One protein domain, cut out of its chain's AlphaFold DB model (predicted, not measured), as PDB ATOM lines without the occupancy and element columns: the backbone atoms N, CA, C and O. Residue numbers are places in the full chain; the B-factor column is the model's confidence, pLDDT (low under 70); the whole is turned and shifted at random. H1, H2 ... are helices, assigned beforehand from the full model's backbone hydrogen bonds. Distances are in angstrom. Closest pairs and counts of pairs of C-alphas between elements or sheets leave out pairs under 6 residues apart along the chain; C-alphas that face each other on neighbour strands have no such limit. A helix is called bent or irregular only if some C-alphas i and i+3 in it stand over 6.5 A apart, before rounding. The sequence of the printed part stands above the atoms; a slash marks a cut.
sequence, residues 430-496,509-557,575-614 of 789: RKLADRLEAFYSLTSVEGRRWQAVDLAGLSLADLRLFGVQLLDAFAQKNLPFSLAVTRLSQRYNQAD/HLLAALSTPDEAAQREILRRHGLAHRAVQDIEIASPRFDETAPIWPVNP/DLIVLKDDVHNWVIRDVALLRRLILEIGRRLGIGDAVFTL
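What this domain is: This is residues 430 to 496, 509 to 557 and 575 to 614 of the 789 residues of an uncharacterized protein of Rhodospirillaceae bacterium (UniProt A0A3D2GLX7). Two long helices, the bent H2 and H5, run side by side in opposite ways, and short H6 folds back at the last end of H5. H1 stands near H5 at a steep tilt, and the small hairpin of H3 and H4 lies apart from both long helices. The printed part has 156 residues with six named helices, H1 to H6 in chain order, and no named strand: all helix. It is compact, radius of gyration of the C-alphas 17.5 A, spanning 56 by 44 by 29 A.

How they stand to each other: Start at H1, residues 430 to 446, close but not clearly touching H5, residues 575 to 604: the closest C-alphas, of Thr 443 and Trp 586, are 8.0 A apart. H2, residues 460 to 493, was assigned as one helix by its hydrogen bonds but is bent, C-alphas 476 and 479 being 6.9 A apart; its arms are H2a, residues 460 to 476, and H2b, residues 479 to 493. H2a touches H5 at a shallow tilt of 20 degrees, closest C-alphas Gly 467 and Leu 594, 6.5 A. H2b touches residues 576 to 587 of H5 alone, closest C-alphas Ser 489 and Leu 576, 5.5 A. H3, residues 509 to 514, and H4, residues 519 to 528, form a hairpin, closest C-alphas Leu 514 and Gln 522, 5.3 A. H6, residues 608 to 613, touches residues 598 to 603 of H5 alone, closest C-alphas Gly 602 and Gly 608, 4.5 A. Every O i to N i+4 pair is within hydrogen-bond range in H2a, H2b, H3 and H4, against 12 of 13 in H1, 23 of 26 in H5 and 0 of 2 in H6, where 3 of 3 O i to N i+3 pairs are.

Where its parts are: Find C-alpha 430 at (94.087, 109.699, 150.503), where H1 begins its 23.5 A. H5 runs 44.2 A from C-alpha 575 at (86.808, 119.146, 142.195).

The domain as a whole: Residues 497 to 508 and 558 to 574 are cut out, with C-alpha gaps of 31.2 A and 30.8 A. The link from H1 to H2 is long. Mean pLDDT of the printed part is 73.5, with 61 residues under 70, among them residues 430 to 452.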
ATOM      1  N   ARG A 430      93.382 109.001 149.415       55.56
ATOM      2  CA  ARG A 430      94.087 109.699 150.503       55.56
ATOM      3  C   ARG A 430      95.439 110.277 150.066       55.56
ATOM      4  O   ARG A 430      95.669 111.456 150.252       55.56
ATOM      5  N   LYS A 431      96.287 109.493 149.385       59.97
ATOM      6  CA  LYS A 431      97.578 109.983 148.852       59.97
ATOM      7  C   LYS A 431      97.419 111.039 147.759       59.97
ATOM      8  O   LYS A 431      98.329 111.833 147.553       59.97
ATOM      9  N   LEU A 432      96.314 110.988 147.015       59.62
ATOM     10  CA  LEU A 432      95.938 112.035 146.078       59.62
ATOM     11  C   LEU A 432      95.600 113.302 146.862       59.62
ATOM     12  O   LEU A 432      96.268 114.294 146.634       59.62
ATOM     13  N   ALA A 433      94.678 113.244 147.829       55.16
ATOM     14  CA  ALA A 433      94.328 114.384 148.681       55.16
ATOM     15  C   ALA A 433      95.557 115.017 149.363       55.16
ATOM     16  O   ALA A 433      95.766 116.212 149.207       55.16
ATOM     17  N   ASP A 434      96.442 114.218 149.973       59.44
ATOM     18  CA  ASP A 434      97.676 114.715 150.606       59.44
ATOM     19  C   ASP A 434      98.610 115.413 149.590       59.44
ATOM     20  O   ASP A 434      99.237 116.430 149.883       59.44
ATOM     21  N   ARG A 435      98.717 114.879 148.361       61.22
ATOM     22  CA  ARG A 435      99.507 115.498 147.282       61.22
ATOM     23  C   ARG A 435      98.849 116.737 146.696       61.22
ATOM     24  O   ARG A 435      99.565 117.607 146.219       61.22
ATOM     25  N   LEU A 436      97.525 116.800 146.705       58.62
ATOM     26  CA  LEU A 436      96.763 117.962 146.277       58.62
ATOM     27  C   LEU A 436      96.861 119.088 147.294       58.62
ATOM     28  O   LEU A 436      97.078 120.227 146.912       58.62
ATOM     29  N   GLU A 437      96.808 118.770 148.579       56.03
ATOM     30  CA  GLU A 437      97.027 119.725 149.661       56.03
ATOM     31  C   GLU A 437      98.474 120.251 149.650       56.03
ATOM     32  O   GLU A 437      98.708 121.459 149.740       56.03
ATOM     33  N   ALA A 438      99.457 119.375 149.397       58.59
ATOM     34  CA  ALA A 438     100.836 119.779 149.115       58.59
ATOM     35  C   ALA A 438     100.945 120.646 147.841       58.59
ATOM     36  O   ALA A 438     101.663 121.638 147.819       58.59
ATOM     37  N   PHE A 439     100.210 120.314 146.780       56.91
ATOM     38  CA  PHE A 439     100.173 121.087 145.537       56.91
ATOM     39  C   PHE A 439      99.564 122.484 145.736       56.91
ATOM     40  O   PHE A 439     100.157 123.462 145.294       56.91
ATOM     41  N   TYR A 440      98.433 122.611 146.434       54.53
ATOM     42  CA  TYR A 440      97.772 123.893 146.713       54.53
ATOM     43  C   TYR A 440      98.558 124.763 147.712       54.53
ATOM     44  O   TYR A 440      98.592 125.992 147.589       54.53
ATOM     45  N   SER A 441      99.270 124.149 148.662       53.56
ATOM     46  CA  SER A 441     100.202 124.869 149.546       53.56
ATOM     47  C   SER A 441     101.475 125.332 148.822       53.56
ATOM     48  O   SER A 441     101.967 126.426 149.095       53.56
ATOM     49  N   LEU A 442     101.974 124.574 147.838       49.41
ATOM     50  CA  LEU A 442     103.088 124.994 146.980       49.41
ATOM     51  C   LEU A 442     102.657 126.057 145.959       49.41
ATOM     52  O   LEU A 442     103.369 127.032 145.758       49.41
ATOM     53  N   THR A 443     101.483 125.956 145.331       48.53
ATOM     54  CA  THR A 443     101.038 126.939 144.322       48.53
ATOM     55  C   THR A 443     100.682 128.304 144.916       48.53
ATOM     56  O   THR A 443     100.922 129.316 144.253       48.53
ATOM     57  N   SER A 444     100.201 128.354 146.163       46.25
ATOM     58  CA  SER A 444      99.906 129.599 146.892       46.25
ATOM     59  C   SER A 444     101.158 130.363 147.359       46.25
ATOM     60  O   SER A 444     101.106 131.585 147.510       46.25
ATOM     61  N   VAL A 445     102.305 129.685 147.515       40.31
ATOM     62  CA  VAL A 445     103.579 130.286 147.965       40.31
ATOM     63  C   VAL A 445     104.622 130.394 146.834       40.31
ATOM     64  O   VAL A 445     105.388 131.356 146.791       40.31
ATOM     65  N   GLU A 446     104.629 129.473 145.864       42.28
ATOM     66  CA  GLU A 446     105.667 129.334 144.824       42.28
ATOM     67  C   GLU A 446     105.246 129.780 143.418       42.28
ATOM     68  O   GLU A 446     106.087 129.822 142.517       42.28
ATOM     69  N   GLY A 447     103.993 130.201 143.203       45.84
ATOM     70  CA  GLY A 447     103.532 130.731 141.908       45.84
ATOM     71  C   GLY A 447     104.358 131.910 141.361       45.84
ATOM     72  O   GLY A 447     104.343 132.154 140.158       45.84
ATOM     73  N   ARG A 448     105.136 132.581 142.224       48.41
ATOM     74  CA  ARG A 448     106.059 133.683 141.893       48.41
ATOM     75  C   ARG A 448     107.514 133.256 141.635       48.41
ATOM     76  O   ARG A 448     108.296 134.059 141.138       48.41
ATOM     77  N   ARG A 449     107.915 132.018 141.964       49.94
ATOM     78  CA  ARG A 449     109.331 131.590 141.922       49.94
ATOM     79  C   ARG A 449     109.859 131.282 140.525       49.94
ATOM     80  O   ARG A 449     111.026 131.551 140.277       49.94
ATOM     81  N   TRP A 450     109.039 130.763 139.610       59.06
ATOM     82  CA  TRP A 450     109.518 130.414 138.262       59.06
ATOM     83  C   TRP A 450     109.952 131.659 137.466       59.06
ATOM     84  O   TRP A 450     110.964 131.619 136.771       59.06
ATOM     85  N   GLN A 451     109.269 132.800 137.632       60.03
ATOM     86  CA  GLN A 451     109.704 134.095 137.086       60.03
ATOM     87  C   GLN A 451     110.998 134.599 137.745       60.03
ATOM     88  O   GLN A 451     111.855 135.145 137.053       60.03
ATOM     89  N   ALA A 452     111.172 134.344 139.046       63.62
ATOM     90  CA  ALA A 452     112.298 134.812 139.855       63.62
ATOM     91  C   ALA A 452     113.602 134.000 139.703       63.62
ATOM     92  O   ALA A 452     114.586 134.318 140.371       63.62
ATOM     93  N   VAL A 453     113.633 132.956 138.865       72.38
ATOM     94  CA  VAL A 453     114.880 132.241 138.553       72.38
ATOM     95  C   VAL A 453     115.773 133.154 137.712       72.38
ATOM     96  O   VAL A 453     115.462 133.439 136.554       72.38
ATOM     97  N   ASP A 454     116.883 133.606 138.297       81.00
ATOM     98  CA  ASP A 454     117.914 134.356 137.582       81.00
ATOM     99  C   ASP A 454     118.763 133.404 136.728       81.00
ATOM    100  O   ASP A 454     119.697 132.759 137.199       81.00
ATOM    101  N   LEU A 455     118.403 133.311 135.449       86.19
ATOM    102  CA  LEU A 455     119.145 132.546 134.449       86.19
ATOM    103  C   LEU A 455     120.366 133.318 133.922       86.19
ATOM    104  O   LEU A 455     121.331 132.707 133.461       86.19
ATOM    105  N   ALA A 456     120.353 134.652 133.997       82.06
ATOM    106  CA  ALA A 456     121.437 135.487 133.489       82.06
ATOM    107  C   ALA A 456     122.705 135.339 134.346       82.06
ATOM    108  O   ALA A 456     123.813 135.347 133.807       82.06
ATOM    109  N   GLY A 457     122.547 135.124 135.656       83.81
ATOM    110  CA  GLY A 457     123.652 134.894 136.589       83.81
ATOM    111  C   GLY A 457     124.380 133.546 136.449       83.81
ATOM    112  O   GLY A 457     125.472 133.389 136.992       83.81
ATOM    113  N   LEU A 458     123.821 132.570 135.726       88.44
ATOM    114  CA  LEU A 458     124.413 131.230 135.571       88.44
ATOM    115  C   LEU A 458     125.461 131.191 134.451       88.44
ATOM    116  O   LEU A 458     125.414 132.010 133.538       88.44
ATOM    117  N   SER A 459     126.408 130.244 134.466       91.81
ATOM    118  CA  SER A 459     127.288 129.994 133.307       91.81
ATOM    119  C   SER A 459     126.564 129.185 132.217       91.81
ATOM    120  O   SER A 459     125.531 128.575 132.479       91.81
ATOM    121  N   LEU A 460     127.092 129.130 130.982       90.50
ATOM    122  CA  LEU A 460     126.485 128.303 129.920       90.50
ATOM    123  C   LEU A 460     126.456 126.808 130.294       90.50
ATOM    124  O   LEU A 460     125.503 126.108 129.964       90.50
ATOM    125  N   ALA A 461     127.481 126.323 131.000       88.88
ATOM    126  CA  ALA A 461     127.525 124.945 131.481       88.88
ATOM    127  C   ALA A 461     126.458 124.689 132.557       88.88
ATOM    128  O   ALA A 461     125.778 123.666 132.508       88.88
ATOM    129  N   ASP A 462     126.270 125.640 133.475       90.31
ATOM    130  CA  ASP A 462     125.254 125.537 134.526       90.31
ATOM    131  C   ASP A 462     123.838 125.636 133.952       90.31
ATOM    132  O   ASP A 462     122.959 124.901 134.387       90.31
ATOM    133  N   LEU A 463     123.618 126.479 132.936       90.31
ATOM    134  CA  LEU A 463     122.345 126.557 132.214       90.31
ATOM    135  C   LEU A 463     121.993 125.228 131.547       90.31
ATOM    136  O   LEU A 463     120.870 124.753 131.683       90.31
ATOM    137  N   ARG A 464     122.956 124.605 130.859       93.25
ATOM    138  CA  ARG A 464     122.766 123.291 130.233       93.25
ATOM    139  C   ARG A 464     122.458 122.212 131.267       93.25
ATOM    140  O   ARG A 464     121.491 121.476 131.107       93.25
ATOM    141  N   LEU A 465     123.228 122.164 132.356       89.75
ATOM    142  CA  LEU A 465     123.001 121.217 133.448       89.75
ATOM    143  C   LEU A 465     121.627 121.419 134.103       89.75
ATOM    144  O   LEU A 465     120.914 120.449 134.354       89.75
ATOM    145  N   PHE A 466     121.247 122.671 134.358       87.81
ATOM    146  CA  PHE A 466     119.950 123.011 134.927       87.81
ATOM    147  C   PHE A 466     118.804 122.640 133.977       87.81
ATOM    148  O   PHE A 466     117.795 122.103 134.428       87.81
ATOM    149  N   GLY A 467     118.985 122.829 132.666       88.81
ATOM    150  CA  GLY A 467     118.039 122.399 131.635       88.81
ATOM    151  C   GLY A 467     117.788 120.891 131.651       88.81
ATOM    152  O   GLY A 467     116.632 120.472 131.685       88.81
ATOM    153  N   VAL A 468     118.850 120.081 131.734       89.69
ATOM    154  CA  VAL A 468     118.746 118.614 131.863       89.69
ATOM    155  C   VAL A 468     117.985 118.226 133.133       89.69
ATOM    156  O   VAL A 468     117.044 117.440 133.075       89.69
ATOM    157  N   GLN A 469     118.341 118.815 134.279       87.12
ATOM    158  CA  GLN A 469     117.677 118.530 135.558       87.12
ATOM    159  C   GLN A 469     116.194 118.913 135.550       87.12
ATOM    160  O   GLN A 469     115.363 118.195 136.110       87.12
ATOM    161  N   LEU A 470     115.862 120.046 134.930       87.00
ATOM    162  CA  LEU A 470     114.494 120.527 134.804       87.00
ATOM    163  C   LEU A 470     113.673 119.617 133.885       87.00
ATOM    164  O   LEU A 470     112.557 119.242 134.248       87.00
ATOM    165  N   LEU A 471     114.235 119.208 132.743       89.25
ATOM    166  CA  LEU A 471     113.598 118.266 131.824       89.25
ATOM    167  C   LEU A 471     113.368 116.899 132.487       89.25
ATOM    168  O   LEU A 471     112.270 116.350 132.397       89.25
ATOM    169  N   ASP A 472     114.355 116.383 133.223       86.19
ATOM    170  CA  ASP A 472     114.223 115.141 133.989       86.19
ATOM    171  C   ASP A 472     113.133 115.245 135.064       86.19
ATOM    172  O   ASP A 472     112.311 114.339 135.218       86.19
ATOM    173  N   ALA A 473     113.083 116.356 135.804       82.12
ATOM    174  CA  ALA A 473     112.051 116.586 136.810       82.12
ATOM    175  C   ALA A 473     110.649 116.654 136.180       82.12
ATOM    176  O   ALA A 473     109.717 116.013 136.684       82.12
ATOM    177  N   PHE A 474     110.513 117.368 135.062       84.69
ATOM    178  CA  PHE A 474     109.280 117.446 134.285       84.69
ATOM    179  C   PHE A 474     108.817 116.052 133.837       84.69
ATOM    180  O   PHE A 474     107.693 115.642 134.145       84.69
ATOM    181  N   ALA A 475     109.710 115.289 133.199       84.12
ATOM    182  CA  ALA A 475     109.428 113.972 132.636       84.12
ATOM    183  C   ALA A 475     109.108 112.912 133.703       84.12
ATOM    184  O   ALA A 475     108.212 112.086 133.517       84.12
ATOM    185  N   GLN A 476     109.821 112.923 134.833       80.88
ATOM    186  CA  GLN A 476     109.737 111.864 135.844       80.88
ATOM    187  C   GLN A 476     108.747 112.154 136.979       80.88
ATOM    188  O   GLN A 476     108.359 111.223 137.694       80.88
ATOM    189  N   LYS A 477     108.336 113.412 137.184       77.44
ATOM    190  CA  LYS A 477     107.459 113.797 138.305       77.44
ATOM    191  C   LYS A 477     106.188 114.494 137.842       77.44
ATOM    192  O   LYS A 477     105.095 113.983 138.098       77.44
ATOM    193  N   ASN A 478     106.326 115.632 137.168       78.75
ATOM    194  CA  ASN A 478     105.218 116.572 136.981       78.75
ATOM    195  C   ASN A 478     104.262 116.104 135.877       78.75
ATOM    196  O   ASN A 478     103.051 116.022 136.099       78.75
ATOM    197  N   LEU A 479     104.805 115.658 134.743       80.81
ATOM    198  CA  LEU A 479     104.029 115.065 133.656       80.81
ATOM    199  C   LEU A 479     103.285 113.772 134.083       80.81
ATOM    200  O   LEU A 479     102.065 113.708 133.896       80.81
ATOM    201  N   PRO A 480     103.921 112.764 134.726       79.25
ATOM    202  CA  PRO A 480     103.212 111.584 135.230       79.25
ATOM    203  C   PRO A 480     102.094 111.910 136.224       79.25
ATOM    204  O   PRO A 480     101.070 111.226 136.250       79.25
ATOM    205  N   PHE A 481     102.282 112.934 137.062       77.25
ATOM    206  CA  PHE A 481     101.262 113.376 138.005       77.25
ATOM    207  C   PHE A 481     100.045 113.973 137.284       77.25
ATOM    208  O   PHE A 481      98.921 113.540 137.543       77.25
ATOM    209  N   SER A 482     100.266 114.864 136.314       77.62
ATOM    210  CA  SER A 482      99.209 115.432 135.460       77.62
ATOM    211  C   SER A 482      98.395 114.365 134.726       77.62
ATOM    212  O   SER A 482      97.160 114.377 134.730       77.62
ATOM    213  N   LEU A 483      99.081 113.368 134.164       76.25
ATOM    214  CA  LEU A 483      98.452 112.255 133.453       76.25
ATOM    215  C   LEU A 483      97.643 111.354 134.399       76.25
ATOM    216  O   LEU A 483      96.585 110.846 134.020       76.25
ATOM    217  N   ALA A 484      98.101 111.170 135.642       74.00
ATOM    218  CA  ALA A 484      97.359 110.427 136.658       74.00
ATOM    219  C   ALA A 484      96.056 111.143 137.055       74.00
ATOM    220  O   ALA A 484      95.017 110.487 137.148       74.00
ATOM    221  N   VAL A 485      96.096 112.468 137.236       70.50
ATOM    222  CA  VAL A 485      94.911 113.294 137.529       70.50
ATOM    223  C   VAL A 485      93.938 113.289 136.347       70.50
ATOM    224  O   VAL A 485      92.751 113.029 136.536       70.50
ATOM    225  N   THR A 486      94.440 113.448 135.119       71.62
ATOM    226  CA  THR A 486      93.627 113.398 133.890       71.62
ATOM    227  C   THR A 486      92.883 112.069 133.745       71.62
ATOM    228  O   THR A 486      91.677 112.053 133.507       71.62
ATOM    229  N   ARG A 487      93.566 110.934 133.958       69.88
ATOM    230  CA  ARG A 487      92.934 109.602 133.920       69.88
ATOM    231  C   ARG A 487      91.880 109.415 135.001       69.88
ATOM    232  O   ARG A 487      90.892 108.714 134.785       69.88
ATOM    233  N   LEU A 488      92.117 109.985 136.178       68.25
ATOM    234  CA  LEU A 488      91.172 109.912 137.277       68.25
ATOM    235  C   LEU A 488      89.922 110.740 136.954       68.25
ATOM    236  O   LEU A 488      88.828 110.207 137.072       68.25
ATOM    237  N   SER A 489      90.075 111.955 136.426       65.06
ATOM    238  CA  SER A 489      88.963 112.772 135.916       65.06
ATOM    239  C   SER A 489      88.136 112.031 134.846       65.06
ATOM    240  O   SER A 489      86.922 111.895 134.993       65.06
ATOM    241  N   GLN A 490      88.783 111.431 133.836       64.44
ATOM    242  CA  GLN A 490      88.097 110.671 132.774       64.44
ATOM    243  C   GLN A 490      87.258 109.497 133.306       64.44
ATOM    244  O   GLN A 490      86.129 109.299 132.865       64.44
ATOM    245  N   ARG A 491      87.779 108.727 134.274       65.12
ATOM    246  CA  ARG A 491      87.047 107.598 134.885       65.12
ATOM    247  C   ARG A 491      85.796 108.026 135.647       65.12
ATOM    248  O   ARG A 491      84.872 107.232 135.768       65.12
ATOM    249  N   TYR A 492      85.789 109.234 136.200       60.62
ATOM    250  CA  TYR A 492      84.657 109.749 136.964       60.62
ATOM    251  C   TYR A 492      83.572 110.361 136.068       60.62
ATOM    252  O   TYR A 492      82.395 110.231 136.392       60.62
ATOM    253  N   ASN A 493      83.939 110.944 134.919       55.09
ATOM    254  CA  ASN A 493      82.974 111.506 133.963       55.09
ATOM    255  C   ASN A 493      82.102 110.449 133.260       55.09
ATOM    256  O   ASN A 493      81.010 110.770 132.815       55.09
ATOM    257  N   GLN A 494      82.537 109.188 133.187       50.94
ATOM    258  CA  GLN A 494      81.784 108.093 132.547       50.94
ATOM    259  C   GLN A 494      80.644 107.512 133.420       50.94
ATOM    260  O   GLN A 494      80.084 106.477 133.075       50.94
ATOM    261  N   ALA A 495      80.316 108.130 134.562       47.78
ATOM    262  CA  ALA A 495      79.399 107.582 135.571       47.78
ATOM    263  C   ALA A 495      78.003 108.255 135.643       47.78
ATOM    264  O   ALA A 495      77.353 108.131 136.679       47.78
ATOM    265  N   ASP A 496      77.552 108.952 134.588       42.41
ATOM    266  CA  ASP A 496      76.198 109.534 134.414       42.41
ATOM    267  C   ASP A 496      75.559 110.125 135.689       42.41
ATOM    268  O   ASP A 496      74.569 109.623 136.229       42.41
ATOM    269  N   HIS A 509      84.777 138.128 133.544       51.59
ATOM    270  CA  HIS A 509      85.533 139.302 133.996       51.59
ATOM    271  C   HIS A 509      86.961 139.302 133.440       51.59
ATOM    272  O   HIS A 509      87.461 140.356 133.062       51.59
ATOM    273  N   LEU A 510      87.594 138.127 133.342       60.12
ATOM    274  CA  LEU A 510      88.898 137.969 132.702       60.12
ATOM    275  C   LEU A 510      88.825 138.310 131.207       60.12
ATOM    276  O   LEU A 510      89.617 139.119 130.743       60.12
ATOM    277  N   LEU A 511      87.862 137.750 130.467       58.53
ATOM    278  CA  LEU A 511      87.682 138.026 129.036       58.53
ATOM    279  C   LEU A 511      87.379 139.508 128.776       58.53
ATOM    280  O   LEU A 511      88.016 140.102 127.918       58.53
ATOM    281  N   ALA A 512      86.493 140.123 129.566       59.06
ATOM    282  CA  ALA A 512      86.190 141.552 129.476       59.06
ATOM    283  C   ALA A 512      87.400 142.444 129.815       59.06
ATOM    284  O   ALA A 512      87.592 143.487 129.197       59.06
ATOM    285  N   ALA A 513      88.234 142.037 130.778       59.97
ATOM    286  CA  ALA A 513      89.472 142.743 131.103       59.97
ATOM    287  C   ALA A 513      90.532 142.587 129.995       59.97
ATOM    288  O   ALA A 513      91.289 143.521 129.733       59.97
ATOM    289  N   LEU A 514      90.565 141.435 129.313       64.69
ATOM    290  CA  LEU A 514      91.443 141.169 128.169       64.69
ATOM    291  C   LEU A 514      90.968 141.838 126.868       64.69
ATOM    292  O   LEU A 514      91.752 141.924 125.930       64.69
ATOM    293  N   SER A 515      89.751 142.391 126.815       64.62
ATOM    294  CA  SER A 515      89.235 143.159 125.667       64.62
ATOM    295  C   SER A 515      89.940 144.504 125.430       64.62
ATOM    296  O   SER A 515      89.629 145.197 124.462       64.62
ATOM    297  N   THR A 516      90.856 144.919 126.310       67.75
ATOM    298  CA  THR A 516      91.671 146.122 126.088       67.75
ATOM    299  C   THR A 516      92.634 145.919 124.910       67.75
ATOM    300  O   THR A 516      93.282 144.877 124.855       67.75
ATOM    301  N   PRO A 517      92.787 146.886 123.982       65.94
ATOM    302  CA  PRO A 517      93.757 146.791 122.887       65.94
ATOM    303  C   PRO A 517      95.213 147.002 123.346       65.94
ATOM    304  O   PRO A 517      96.132 146.870 122.542       65.94
ATOM    305  N   ASP A 518      95.438 147.352 124.619       78.00
ATOM    306  CA  ASP A 518      96.772 147.525 125.196       78.00
ATOM    307  C   ASP A 518      97.373 146.183 125.652       78.00
ATOM    308  O   ASP A 518      96.993 145.612 126.680       78.00
ATOM    309  N   GLU A 519      98.375 145.715 124.907       75.94
ATOM    310  CA  GLU A 519      99.116 144.481 125.171       75.94
ATOM    311  C   GLU A 519      99.806 144.474 126.553       75.94
ATOM    312  O   GLU A 519      99.952 143.425 127.184       75.94
ATOM    313  N   ALA A 520     100.253 145.627 127.064       79.31
ATOM    314  CA  ALA A 520     100.886 145.705 128.381       79.31
ATOM    315  C   ALA A 520      99.862 145.500 129.508       79.31
ATOM    316  O   ALA A 520     100.131 144.774 130.471       79.31
ATOM    317  N   ALA A 521      98.667 146.080 129.360       77.38
ATOM    318  CA  ALA A 521      97.558 145.882 130.286       77.38
ATOM    319  C   ALA A 521      97.059 144.428 130.272       77.38
ATOM    320  O   ALA A 521      96.868 143.841 131.340       77.38
ATOM    321  N   GLN A 522      96.927 143.813 129.091       74.69
ATOM    322  CA  GLN A 522      96.582 142.391 128.966       74.69
ATOM    323  C   GLN A 522      97.609 141.494 129.669       74.69
ATOM    324  O   GLN A 522      97.230 140.617 130.447       74.69
ATOM    325  N   ARG A 523      98.911 141.737 129.464       76.31
ATOM    326  CA  ARG A 523      99.985 140.988 130.141       76.31
ATOM    327  C   ARG A 523      99.891 141.077 131.656       76.31
ATOM    328  O   ARG A 523     100.005 140.064 132.343       76.31
ATOM    329  N   GLU A 524      99.646 142.268 132.187       77.38
ATOM    330  CA  GLU A 524      99.485 142.474 133.625       77.38
ATOM    331  C   GLU A 524      98.257 141.733 134.183       77.38
ATOM    332  O   GLU A 524      98.336 141.109 135.243       77.38
ATOM    333  N   ILE A 525      97.142 141.719 133.448       72.88
ATOM    334  CA  ILE A 525      95.952 140.934 133.802       72.88
ATOM    335  C   ILE A 525      96.295 139.437 133.821       72.88
ATOM    336  O   ILE A 525      96.063 138.759 134.824       72.88
ATOM    337  N   LEU A 526      96.931 138.915 132.770       74.31
ATOM    338  CA  LEU A 526      97.329 137.504 132.696       74.31
ATOM    339  C   LEU A 526      98.306 137.114 133.815       74.31
ATOM    340  O   LEU A 526      98.198 136.013 134.360       74.31
ATOM    341  N   ARG A 527      99.220 138.007 134.223       73.88
ATOM    342  CA  ARG A 527     100.099 137.795 135.388       73.88
ATOM    343  C   ARG A 527      99.312 137.705 136.689       73.88
ATOM    344  O   ARG A 527      99.515 136.755 137.444       73.88
ATOM    345  N   ARG A 528      98.392 138.643 136.941       70.44
ATOM    346  CA  ARG A 528      97.553 138.654 138.157       70.44
ATOM    347  C   ARG A 528      96.707 137.397 138.292       70.44
ATOM    348  O   ARG A 528      96.518 136.908 139.402       70.44
ATOM    349  N   HIS A 529      96.247 136.859 137.168       69.25
ATOM    350  CA  HIS A 529      95.445 135.641 137.122       69.25
ATOM    351  C   HIS A 529      96.273 134.353 136.981       69.25
ATOM    352  O   HIS A 529      95.702 133.269 136.900       69.25
ATOM    353  N   GLY A 530      97.610 134.432 136.989       69.19
ATOM    354  CA  GLY A 530      98.480 133.254 136.950       69.19
ATOM    355  C   GLY A 530      98.417 132.476 135.631       69.19
ATOM    356  O   GLY A 530      98.554 131.253 135.651       69.19
ATOM    357  N   LEU A 531      98.198 133.180 134.518       73.88
ATOM    358  CA  LEU A 531      98.094 132.647 133.153       73.88
ATOM    359  C   LEU A 531      99.209 133.150 132.221       73.88
ATOM    360  O   LEU A 531      99.265 132.754 131.064       73.88
ATOM    361  N   ALA A 532     100.119 133.996 132.704       76.62
ATOM    362  CA  ALA A 532     101.184 134.582 131.887       76.62
ATOM    363  C   ALA A 532     102.140 133.543 131.255       76.62
ATOM    364  O   ALA A 532     102.679 133.771 130.177       76.62
ATOM    365  N   HIS A 533     102.334 132.382 131.891       78.56
ATOM    366  CA  HIS A 533     103.175 131.291 131.374       78.56
ATOM    367  C   HIS A 533     102.500 130.435 130.291       78.56
ATOM    368  O   HIS A 533     103.118 129.494 129.794       78.56
ATOM    369  N   ARG A 534     101.236 130.710 129.962       79.94
ATOM    370  CA  ARG A 534     100.484 129.997 128.923       79.94
ATOM    371  C   ARG A 534     100.858 130.496 127.532       79.94
ATOM    372  O   ARG A 534     101.490 131.542 127.393       79.94
ATOM    373  N   ALA A 535     100.504 129.724 126.516       80.62
ATOM    374  CA  ALA A 535     100.705 130.052 125.111       80.62
ATOM    375  C   ALA A 535      99.510 129.580 124.276       80.62
ATOM    376  O   ALA A 535      98.708 128.764 124.726       80.62
ATOM    377  N   VAL A 536      99.424 130.048 123.027       73.69
ATOM    378  CA  VAL A 536      98.441 129.530 122.056       73.69
ATOM    379  C   VAL A 536      98.635 128.022 121.854       73.69
ATOM    380  O   VAL A 536      97.667 127.275 121.762       73.69
ATOM    381  N   GLN A 537      99.892 127.570 121.846       74.00
ATOM    382  CA  GLN A 537     100.268 126.159 121.868       74.00
ATOM    383  C   GLN A 537     101.105 125.882 123.120       74.00
ATOM    384  O   GLN A 537     102.331 125.953 123.097       74.00
ATOM    385  N   ASP A 538     100.435 125.574 124.234       75.12
ATOM    386  CA  ASP A 538     101.058 125.442 125.561       75.12
ATOM    387  C   ASP A 538     102.252 124.470 125.604       75.12
ATOM    388  O   ASP A 538     103.239 124.728 126.301       75.12
ATOM    389  N   ILE A 539     102.171 123.377 124.842       78.50
ATOM    390  CA  ILE A 539     103.175 122.306 124.798       78.50
ATOM    391  C   ILE A 539     104.285 122.529 123.760       78.50
ATOM    392  O   ILE A 539     105.313 121.859 123.814       78.50
ATOM    393  N   GLU A 540     104.131 123.486 122.842       87.56
ATOM    394  CA  GLU A 540     105.210 123.859 121.926       87.56
ATOM    395  C   GLU A 540     106.197 124.771 122.663       87.56
ATOM    396  O   GLU A 540     105.861 125.873 123.106       87.56
ATOM    397  N   ILE A 541     107.439 124.316 122.821       89.38
ATOM    398  CA  ILE A 541     108.451 125.056 123.580       89.38
ATOM    399  C   ILE A 541     108.891 126.341 122.864       89.38
ATOM    400  O   ILE A 541     109.195 127.339 123.524       89.38
ATOM    401  N   ALA A 542     108.853 126.348 121.530       88.81
ATOM    402  CA  ALA A 542     109.134 127.497 120.680       88.81
ATOM    403  C   ALA A 542     107.980 128.515 120.630       88.81
ATOM    404  O   ALA A 542     108.209 129.645 120.194       88.81
ATOM    405  N   SER A 543     106.784 128.178 121.129       86.19
ATOM    406  CA  SER A 543     105.648 129.101 121.168       86.19
ATOM    407  C   SER A 543     105.896 130.206 122.205       86.19
ATOM    408  O   SER A 543     106.206 129.888 123.363       86.19
ATOM    409  N   PRO A 544     105.783 131.491 121.818       88.12
ATOM    410  CA  PRO A 544     105.867 132.602 122.753       88.12
ATOM    411  C   PRO A 544     104.839 132.494 123.877       88.12
ATOM    412  O   PRO A 544     103.684 132.121 123.656       88.12
ATOM    413  N   ARG A 545     105.264 132.819 125.099       86.75
ATOM    414  CA  ARG A 545     104.356 132.855 126.256       86.75
ATOM    415  C   ARG A 545     103.568 134.152 126.258       86.75
ATOM    416  O   ARG A 545     104.044 135.165 125.759       86.75
ATOM    417  N   PHE A 546     102.396 134.154 126.881       81.88
ATOM    418  CA  PHE A 546     101.579 135.361 126.984       81.88
ATOM    419  C   PHE A 546     102.286 136.500 127.727       81.88
ATOM    420  O   PHE A 546     102.006 137.661 127.465       81.88
ATOM    421  N   ASP A 547     103.231 136.181 128.615       79.38
ATOM    422  CA  ASP A 547     104.121 137.151 129.264       79.38
ATOM    423  C   ASP A 547     105.091 137.848 128.285       79.38
ATOM    424  O   ASP A 547     105.502 138.988 128.504       79.38
ATOM    425  N   GLU A 548     105.457 137.157 127.203       81.81
ATOM    426  CA  GLU A 548     106.364 137.629 126.151       81.81
ATOM    427  C   GLU A 548     105.576 138.423 125.100       81.81
ATOM    428  O   GLU A 548     105.923 139.568 124.810       81.81
ATOM    429  N   THR A 549     104.475 137.843 124.612       78.69
ATOM    430  CA  THR A 549     103.557 138.432 123.627       78.69
ATOM    431  C   THR A 549     102.115 138.060 123.965       78.69
ATOM    432  O   THR A 549     101.776 136.870 123.945       78.69
ATOM    433  N   ALA A 550     101.253 139.038 124.257       63.81
ATOM    434  CA  ALA A 550      99.842 138.742 124.529       63.81
ATOM    435  C   ALA A 550      99.049 138.594 123.216       63.81
ATOM    436  O   ALA A 550      99.213 139.407 122.305       63.81
ATOM    437  N   PRO A 551      98.188 137.568 123.083       62.12
ATOM    438  CA  PRO A 551      97.325 137.438 121.921       62.12
ATOM    439  C   PRO A 551      96.266 138.542 121.941       62.12
ATOM    440  O   PRO A 551      95.614 138.766 122.961       62.12
ATOM    441  N   ILE A 552      96.037 139.185 120.797       60.03
ATOM    442  CA  ILE A 552      94.901 140.095 120.639       60.03
ATOM    443  C   ILE A 552      93.642 139.229 120.589       60.03
ATOM    444  O   ILE A 552      93.383 138.564 119.585       60.03
ATOM    445  N   TRP A 553      92.888 139.192 121.686       60.66
ATOM    446  CA  TRP A 553      91.672 138.390 121.761       60.66
ATOM    447  C   TRP A 553      90.536 139.094 121.006       60.66
ATOM    448  O   TRP A 553      90.163 140.208 121.383       60.66
ATOM    449  N   PRO A 554      89.949 138.483 119.960       50.00
ATOM    450  CA  PRO A 554      88.761 139.031 119.329       50.00
ATOM    451  C   PRO A 554      87.579 138.784 120.272       50.00
ATOM    452  O   PRO A 554      87.043 137.681 120.335       50.00
ATOM    453  N   VAL A 555      87.200 139.784 121.067       51.31
ATOM    454  CA  VAL A 555      85.993 139.709 121.901       51.31
ATOM    455  C   VAL A 555      84.875 140.460 121.191       51.31
ATOM    456  O   VAL A 555      85.003 141.657 120.938       51.31
ATOM    457  N   ASN A 556      83.774 139.770 120.887       47.53
ATOM    458  CA  ASN A 556      82.531 140.430 120.508       47.53
ATOM    459  C   ASN A 556      81.852 140.940 121.797       47.53
ATOM    460  O   ASN A 556      81.528 140.117 122.657       47.53
ATOM    461  N   PRO A 557      81.672 142.260 121.995       45.47
ATOM    462  CA  PRO A 557      81.132 142.815 123.242       45.47
ATOM    463  C   PRO A 557      79.711 142.330 123.590       45.47
ATOM    464  O   PRO A 557      79.319 142.434 124.748       45.47
ATOM    465  N   ASP A 575      85.412 118.850 141.853       52.94
ATOM    466  CA  ASP A 575      86.808 119.146 142.195       52.94
ATOM    467  C   ASP A 575      87.808 118.543 141.202       52.94
ATOM    468  O   ASP A 575      88.874 119.099 140.984       52.94
ATOM    469  N   LEU A 576      87.487 117.410 140.565       55.81
ATOM    470  CA  LEU A 576      88.450 116.652 139.755       55.81
ATOM    471  C   LEU A 576      88.701 117.224 138.355       55.81
ATOM    472  O   LEU A 576      89.787 117.014 137.813       55.81
ATOM    473  N   ILE A 577      87.722 117.910 137.757       54.19
ATOM    474  CA  ILE A 577      87.896 118.588 136.460       54.19
ATOM    475  C   ILE A 577      88.684 119.884 136.665       54.19
ATOM    476  O   ILE A 577      89.692 120.086 135.997       54.19
ATOM    477  N   VAL A 578      88.289 120.700 137.646       57.75
ATOM    478  CA  VAL A 578      89.013 121.928 138.019       57.75
ATOM    479  C   VAL A 578      90.453 121.599 138.398       57.75
ATOM    480  O   VAL A 578      91.395 122.210 137.906       57.75
ATOM    481  N   LEU A 579      90.639 120.544 139.188       64.06
ATOM    482  CA  LEU A 579      91.958 120.063 139.553       64.06
ATOM    483  C   LEU A 579      92.789 119.594 138.354       64.06
ATOM    484  O   LEU A 579      93.998 119.815 138.324       64.06
ATOM    485  N   LYS A 580      92.181 118.905 137.381       65.12
ATOM    486  CA  LYS A 580      92.876 118.509 136.149       65.12
ATOM    487  C   LYS A 580      93.432 119.749 135.445       65.12
ATOM    488  O   LYS A 580      94.600 119.731 135.051       65.12
ATOM    489  N   ASP A 581      92.632 120.801 135.331       65.12
ATOM    490  CA  ASP A 581      93.024 122.038 134.660       65.12
ATOM    491  C   ASP A 581      94.060 122.834 135.474       65.12
ATOM    492  O   ASP A 581      95.037 123.317 134.902       65.12
ATOM    493  N   ASP A 582      93.940 122.879 136.804       67.25
ATOM    494  CA  ASP A 582      94.934 123.480 137.707       67.25
ATOM    495  C   ASP A 582      96.293 122.774 137.616       67.25
ATOM    496  O   ASP A 582      97.346 123.413 137.510       67.25
ATOM    497  N   VAL A 583      96.289 121.437 137.639       69.56
ATOM    498  CA  VAL A 583      97.507 120.625 137.534       69.56
ATOM    499  C   VAL A 583      98.125 120.767 136.148       69.56
ATOM    500  O   VAL A 583      99.347 120.863 136.043       69.56
ATOM    501  N   HIS A 584      97.314 120.818 135.089       72.06
ATOM    502  CA  HIS A 584      97.799 121.126 133.748       72.06
ATOM    503  C   HIS A 584      98.449 122.515 133.708       72.06
ATOM    504  O   HIS A 584      99.612 122.630 133.327       72.06
ATOM    505  N   ASN A 585      97.757 123.549 134.197       74.06
ATOM    506  CA  ASN A 585      98.271 124.914 134.266       74.06
ATOM    507  C   ASN A 585      99.613 124.985 135.008       74.06
ATOM    508  O   ASN A 585     100.517 125.695 134.580       74.06
ATOM    509  N   TRP A 586      99.776 124.229 136.093       74.06
ATOM    510  CA  TRP A 586     101.038 124.156 136.825       74.06
ATOM    511  C   TRP A 586     102.163 123.488 136.025       74.06
ATOM    512  O   TRP A 586     103.260 124.034 135.967       74.06
ATOM    513  N   VAL A 587     101.892 122.361 135.362       77.44
ATOM    514  CA  VAL A 587     102.879 121.620 134.550       77.44
ATOM    515  C   VAL A 587     103.410 122.465 133.388       77.44
ATOM    516  O   VAL A 587     104.592 122.386 133.062       77.44
ATOM    517  N   ILE A 588     102.577 123.329 132.795       82.25
ATOM    518  CA  ILE A 588     103.011 124.238 131.719       82.25
ATOM    519  C   ILE A 588     104.048 125.268 132.204       82.25
ATOM    520  O   ILE A 588     104.840 125.763 131.401       82.25
ATOM    521  N   ARG A 589     104.143 125.554 133.513       81.94
ATOM    522  CA  ARG A 589     105.192 126.445 134.050       81.94
ATOM    523  C   ARG A 589     106.595 125.889 133.834       81.94
ATOM    524  O   ARG A 589     107.508 126.668 133.571       81.94
ATOM    525  N   ASP A 590     106.765 124.570 133.898       84.38
ATOM    526  CA  ASP A 590     108.057 123.934 133.624       84.38
ATOM    527  C   ASP A 590     108.450 124.117 132.156       84.38
ATOM    528  O   ASP A 590     109.596 124.446 131.862       84.38
ATOM    529  N   VAL A 591     107.486 123.985 131.238       87.25
ATOM    530  CA  VAL A 591     107.694 124.220 129.799       87.25
ATOM    531  C   VAL A 591     108.058 125.686 129.537       87.25
ATOM    532  O   VAL A 591     108.975 125.972 128.767       87.25
ATOM    533  N   ALA A 592     107.405 126.629 130.223       87.50
ATOM    534  CA  ALA A 592     107.732 128.052 130.136       87.50
ATOM    535  C   ALA A 592     109.131 128.378 130.695       87.50
ATOM    536  O   ALA A 592     109.857 129.190 130.116       87.50
ATOM    537  N   LEU A 593     109.548 127.734 131.791       88.69
ATOM    538  CA  LEU A 593     110.899 127.890 132.337       88.69
ATOM    539  C   LEU A 593     111.960 127.263 131.419       88.69
ATOM    540  O   LEU A 593     112.991 127.891 131.179       88.69
ATOM    541  N   LEU A 594     111.688 126.078 130.858       91.25
ATOM    542  CA  LEU A 594     112.543 125.442 129.850       91.25
ATOM    543  C   LEU A 594     112.713 126.354 128.631       91.25
ATOM    544  O   LEU A 594     113.839 126.571 128.197       91.25
ATOM    545  N   ARG A 595     111.635 126.968 128.128       92.88
ATOM    546  CA  ARG A 595     111.710 127.951 127.034       92.88
ATOM    547  C   ARG A 595     112.652 129.110 127.364       92.88
ATOM    548  O   ARG A 595     113.549 129.395 126.578       92.88
ATOM    549  N   ARG A 596     112.474 129.763 128.519       91.88
ATOM    550  CA  ARG A 596     113.329 130.892 128.945       91.88
ATOM    551  C   ARG A 596     114.801 130.492 129.030       91.88
ATOM    552  O   ARG A 596     115.672 131.247 128.608       91.88
ATOM    553  N   LEU A 597     115.069 129.297 129.548       93.25
ATOM    554  CA  LEU A 597     116.410 128.730 129.630       93.25
ATOM    555  C   LEU A 597     117.010 128.484 128.242       93.25
ATOM    556  O   LEU A 597     118.152 128.865 128.000       93.25
ATOM    557  N   ILE A 598     116.244 127.894 127.325       95.31
ATOM    558  CA  ILE A 598     116.682 127.618 125.953       95.31
ATOM    559  C   ILE A 598     116.958 128.917 125.186       95.31
ATOM    560  O   ILE A 598     117.982 129.012 124.513       95.31
ATOM    561  N   LEU A 599     116.113 129.941 125.333       94.81
ATOM    562  CA  LEU A 599     116.341 131.263 124.741       94.81
ATOM    563  C   LEU A 599     117.610 131.928 125.285       94.81
ATOM    564  O   LEU A 599     118.392 132.483 124.516       94.81
ATOM    565  N   GLU A 600     117.863 131.831 126.592       94.44
ATOM    566  CA  GLU A 600     119.094 132.358 127.192       94.44
ATOM    567  C   GLU A 600     120.341 131.602 126.693       94.44
ATOM    568  O   GLU A 600     121.376 132.222 126.430       94.44
ATOM    569  N   ILE A 601     120.245 130.284 126.482       94.88
ATOM    570  CA  ILE A 601     121.290 129.502 125.802       94.88
ATOM    571  C   ILE A 601     121.483 130.005 124.364       94.88
ATOM    572  O   ILE A 601     122.612 130.307 123.976       94.88
ATOM    573  N   GLY A 602     120.405 130.158 123.590       94.31
ATOM    574  CA  GLY A 602     120.441 130.655 122.210       94.31
ATOM    575  C   GLY A 602     121.073 132.042 122.092       94.31
ATOM    576  O   GLY A 602     121.912 132.278 121.220       94.31
ATOM    577  N   ARG A 603     120.759 132.941 123.031       94.25
ATOM    578  CA  ARG A 603     121.357 134.278 123.139       94.25
ATOM    579  C   ARG A 603     122.867 134.212 123.369       94.25
ATOM    580  O   ARG A 603     123.612 134.938 122.718       94.25
ATOM    581  N   ARG A 604     123.339 133.339 124.265       92.44
ATOM    582  CA  ARG A 604     124.779 133.164 124.559       92.44
ATOM    583  C   ARG A 604     125.555 132.503 123.430       92.44
ATOM    584  O   ARG A 604     126.749 132.751 123.299       92.44
ATOM    585  N   LEU A 605     124.885 131.668 122.644       89.19
ATOM    586  CA  LEU A 605     125.443 131.043 121.448       89.19
ATOM    587  C   LEU A 605     125.414 131.969 120.221       89.19
ATOM    588  O   LEU A 605     125.989 131.615 119.199       89.19
ATOM    589  N   GLY A 606     124.769 133.139 120.305       90.88
ATOM    590  CA  GLY A 606     124.674 134.094 119.197       90.88
ATOM    591  C   GLY A 606     123.659 133.720 118.112       90.88
ATOM    592  O   GLY A 606     123.672 134.324 117.048       90.88
ATOM    593  N   ILE A 607     122.778 132.747 118.372       89.94
ATOM    594  CA  ILE A 607     121.788 132.239 117.402       89.94
ATOM    595  C   ILE A 607     120.344 132.650 117.730       89.94
ATOM    596  O   ILE A 607     119.451 132.435 116.914       89.94
ATOM    597  N   GLY A 608     120.098 133.237 118.908       90.94
ATOM    598  CA  GLY A 608     118.769 133.711 119.319       90.94
ATOM    599  C   GLY A 608     117.704 132.612 119.228       90.94
ATOM    600  O   GLY A 608     117.942 131.485 119.662       90.94
ATOM    601  N   ASP A 609     116.561 132.928 118.621       90.06
ATOM    602  CA  ASP A 609     115.413 132.023 118.458       90.06
ATOM    603  C   ASP A 609     115.704 130.823 117.542       90.06
ATOM    604  O   ASP A 609     115.042 129.786 117.647       90.06
ATOM    605  N   ALA A 610     116.740 130.897 116.697       87.81
ATOM    606  CA  ALA A 610     117.152 129.765 115.867       87.81
ATOM    607  C   ALA A 610     117.623 128.563 116.706       87.81
ATOM    608  O   ALA A 610     117.731 127.456 116.183       87.81
ATOM    609  N   VAL A 611     117.838 128.736 118.016       92.75
ATOM    610  CA  VAL A 611     118.086 127.639 118.960       92.75
ATOM    611  C   VAL A 611     117.000 126.553 118.917       92.75
ATOM    612  O   VAL A 611     117.321 125.386 119.103       92.75
ATOM    613  N   PHE A 612     115.743 126.882 118.593       92.12
ATOM    614  CA  PHE A 612     114.652 125.895 118.501       92.12
ATOM    615  C   PHE A 612     114.724 124.986 117.261       92.12
ATOM    616  O   PHE A 612     113.993 123.996 117.177       92.12
ATOM    617  N   THR A 613     115.605 125.300 116.304       84.12
ATOM    618  CA  THR A 613     115.905 124.440 115.141       84.12
ATOM    619  C   THR A 613     116.864 123.296 115.489       84.12
ATOM    620  O   THR A 613     117.034 122.363 114.704       84.12
ATOM    621  N   LEU A 614     117.475 123.343 116.673       86.19
ATOM    622  CA  LEU A 614     118.364 122.313 117.193       86.19
ATOM    623  C   LEU A 614     117.575 121.249 117.961       86.19
ATOM    624  O   LEU A 614     116.482 121.500 118.468       86.19
TER     625      LEU A 614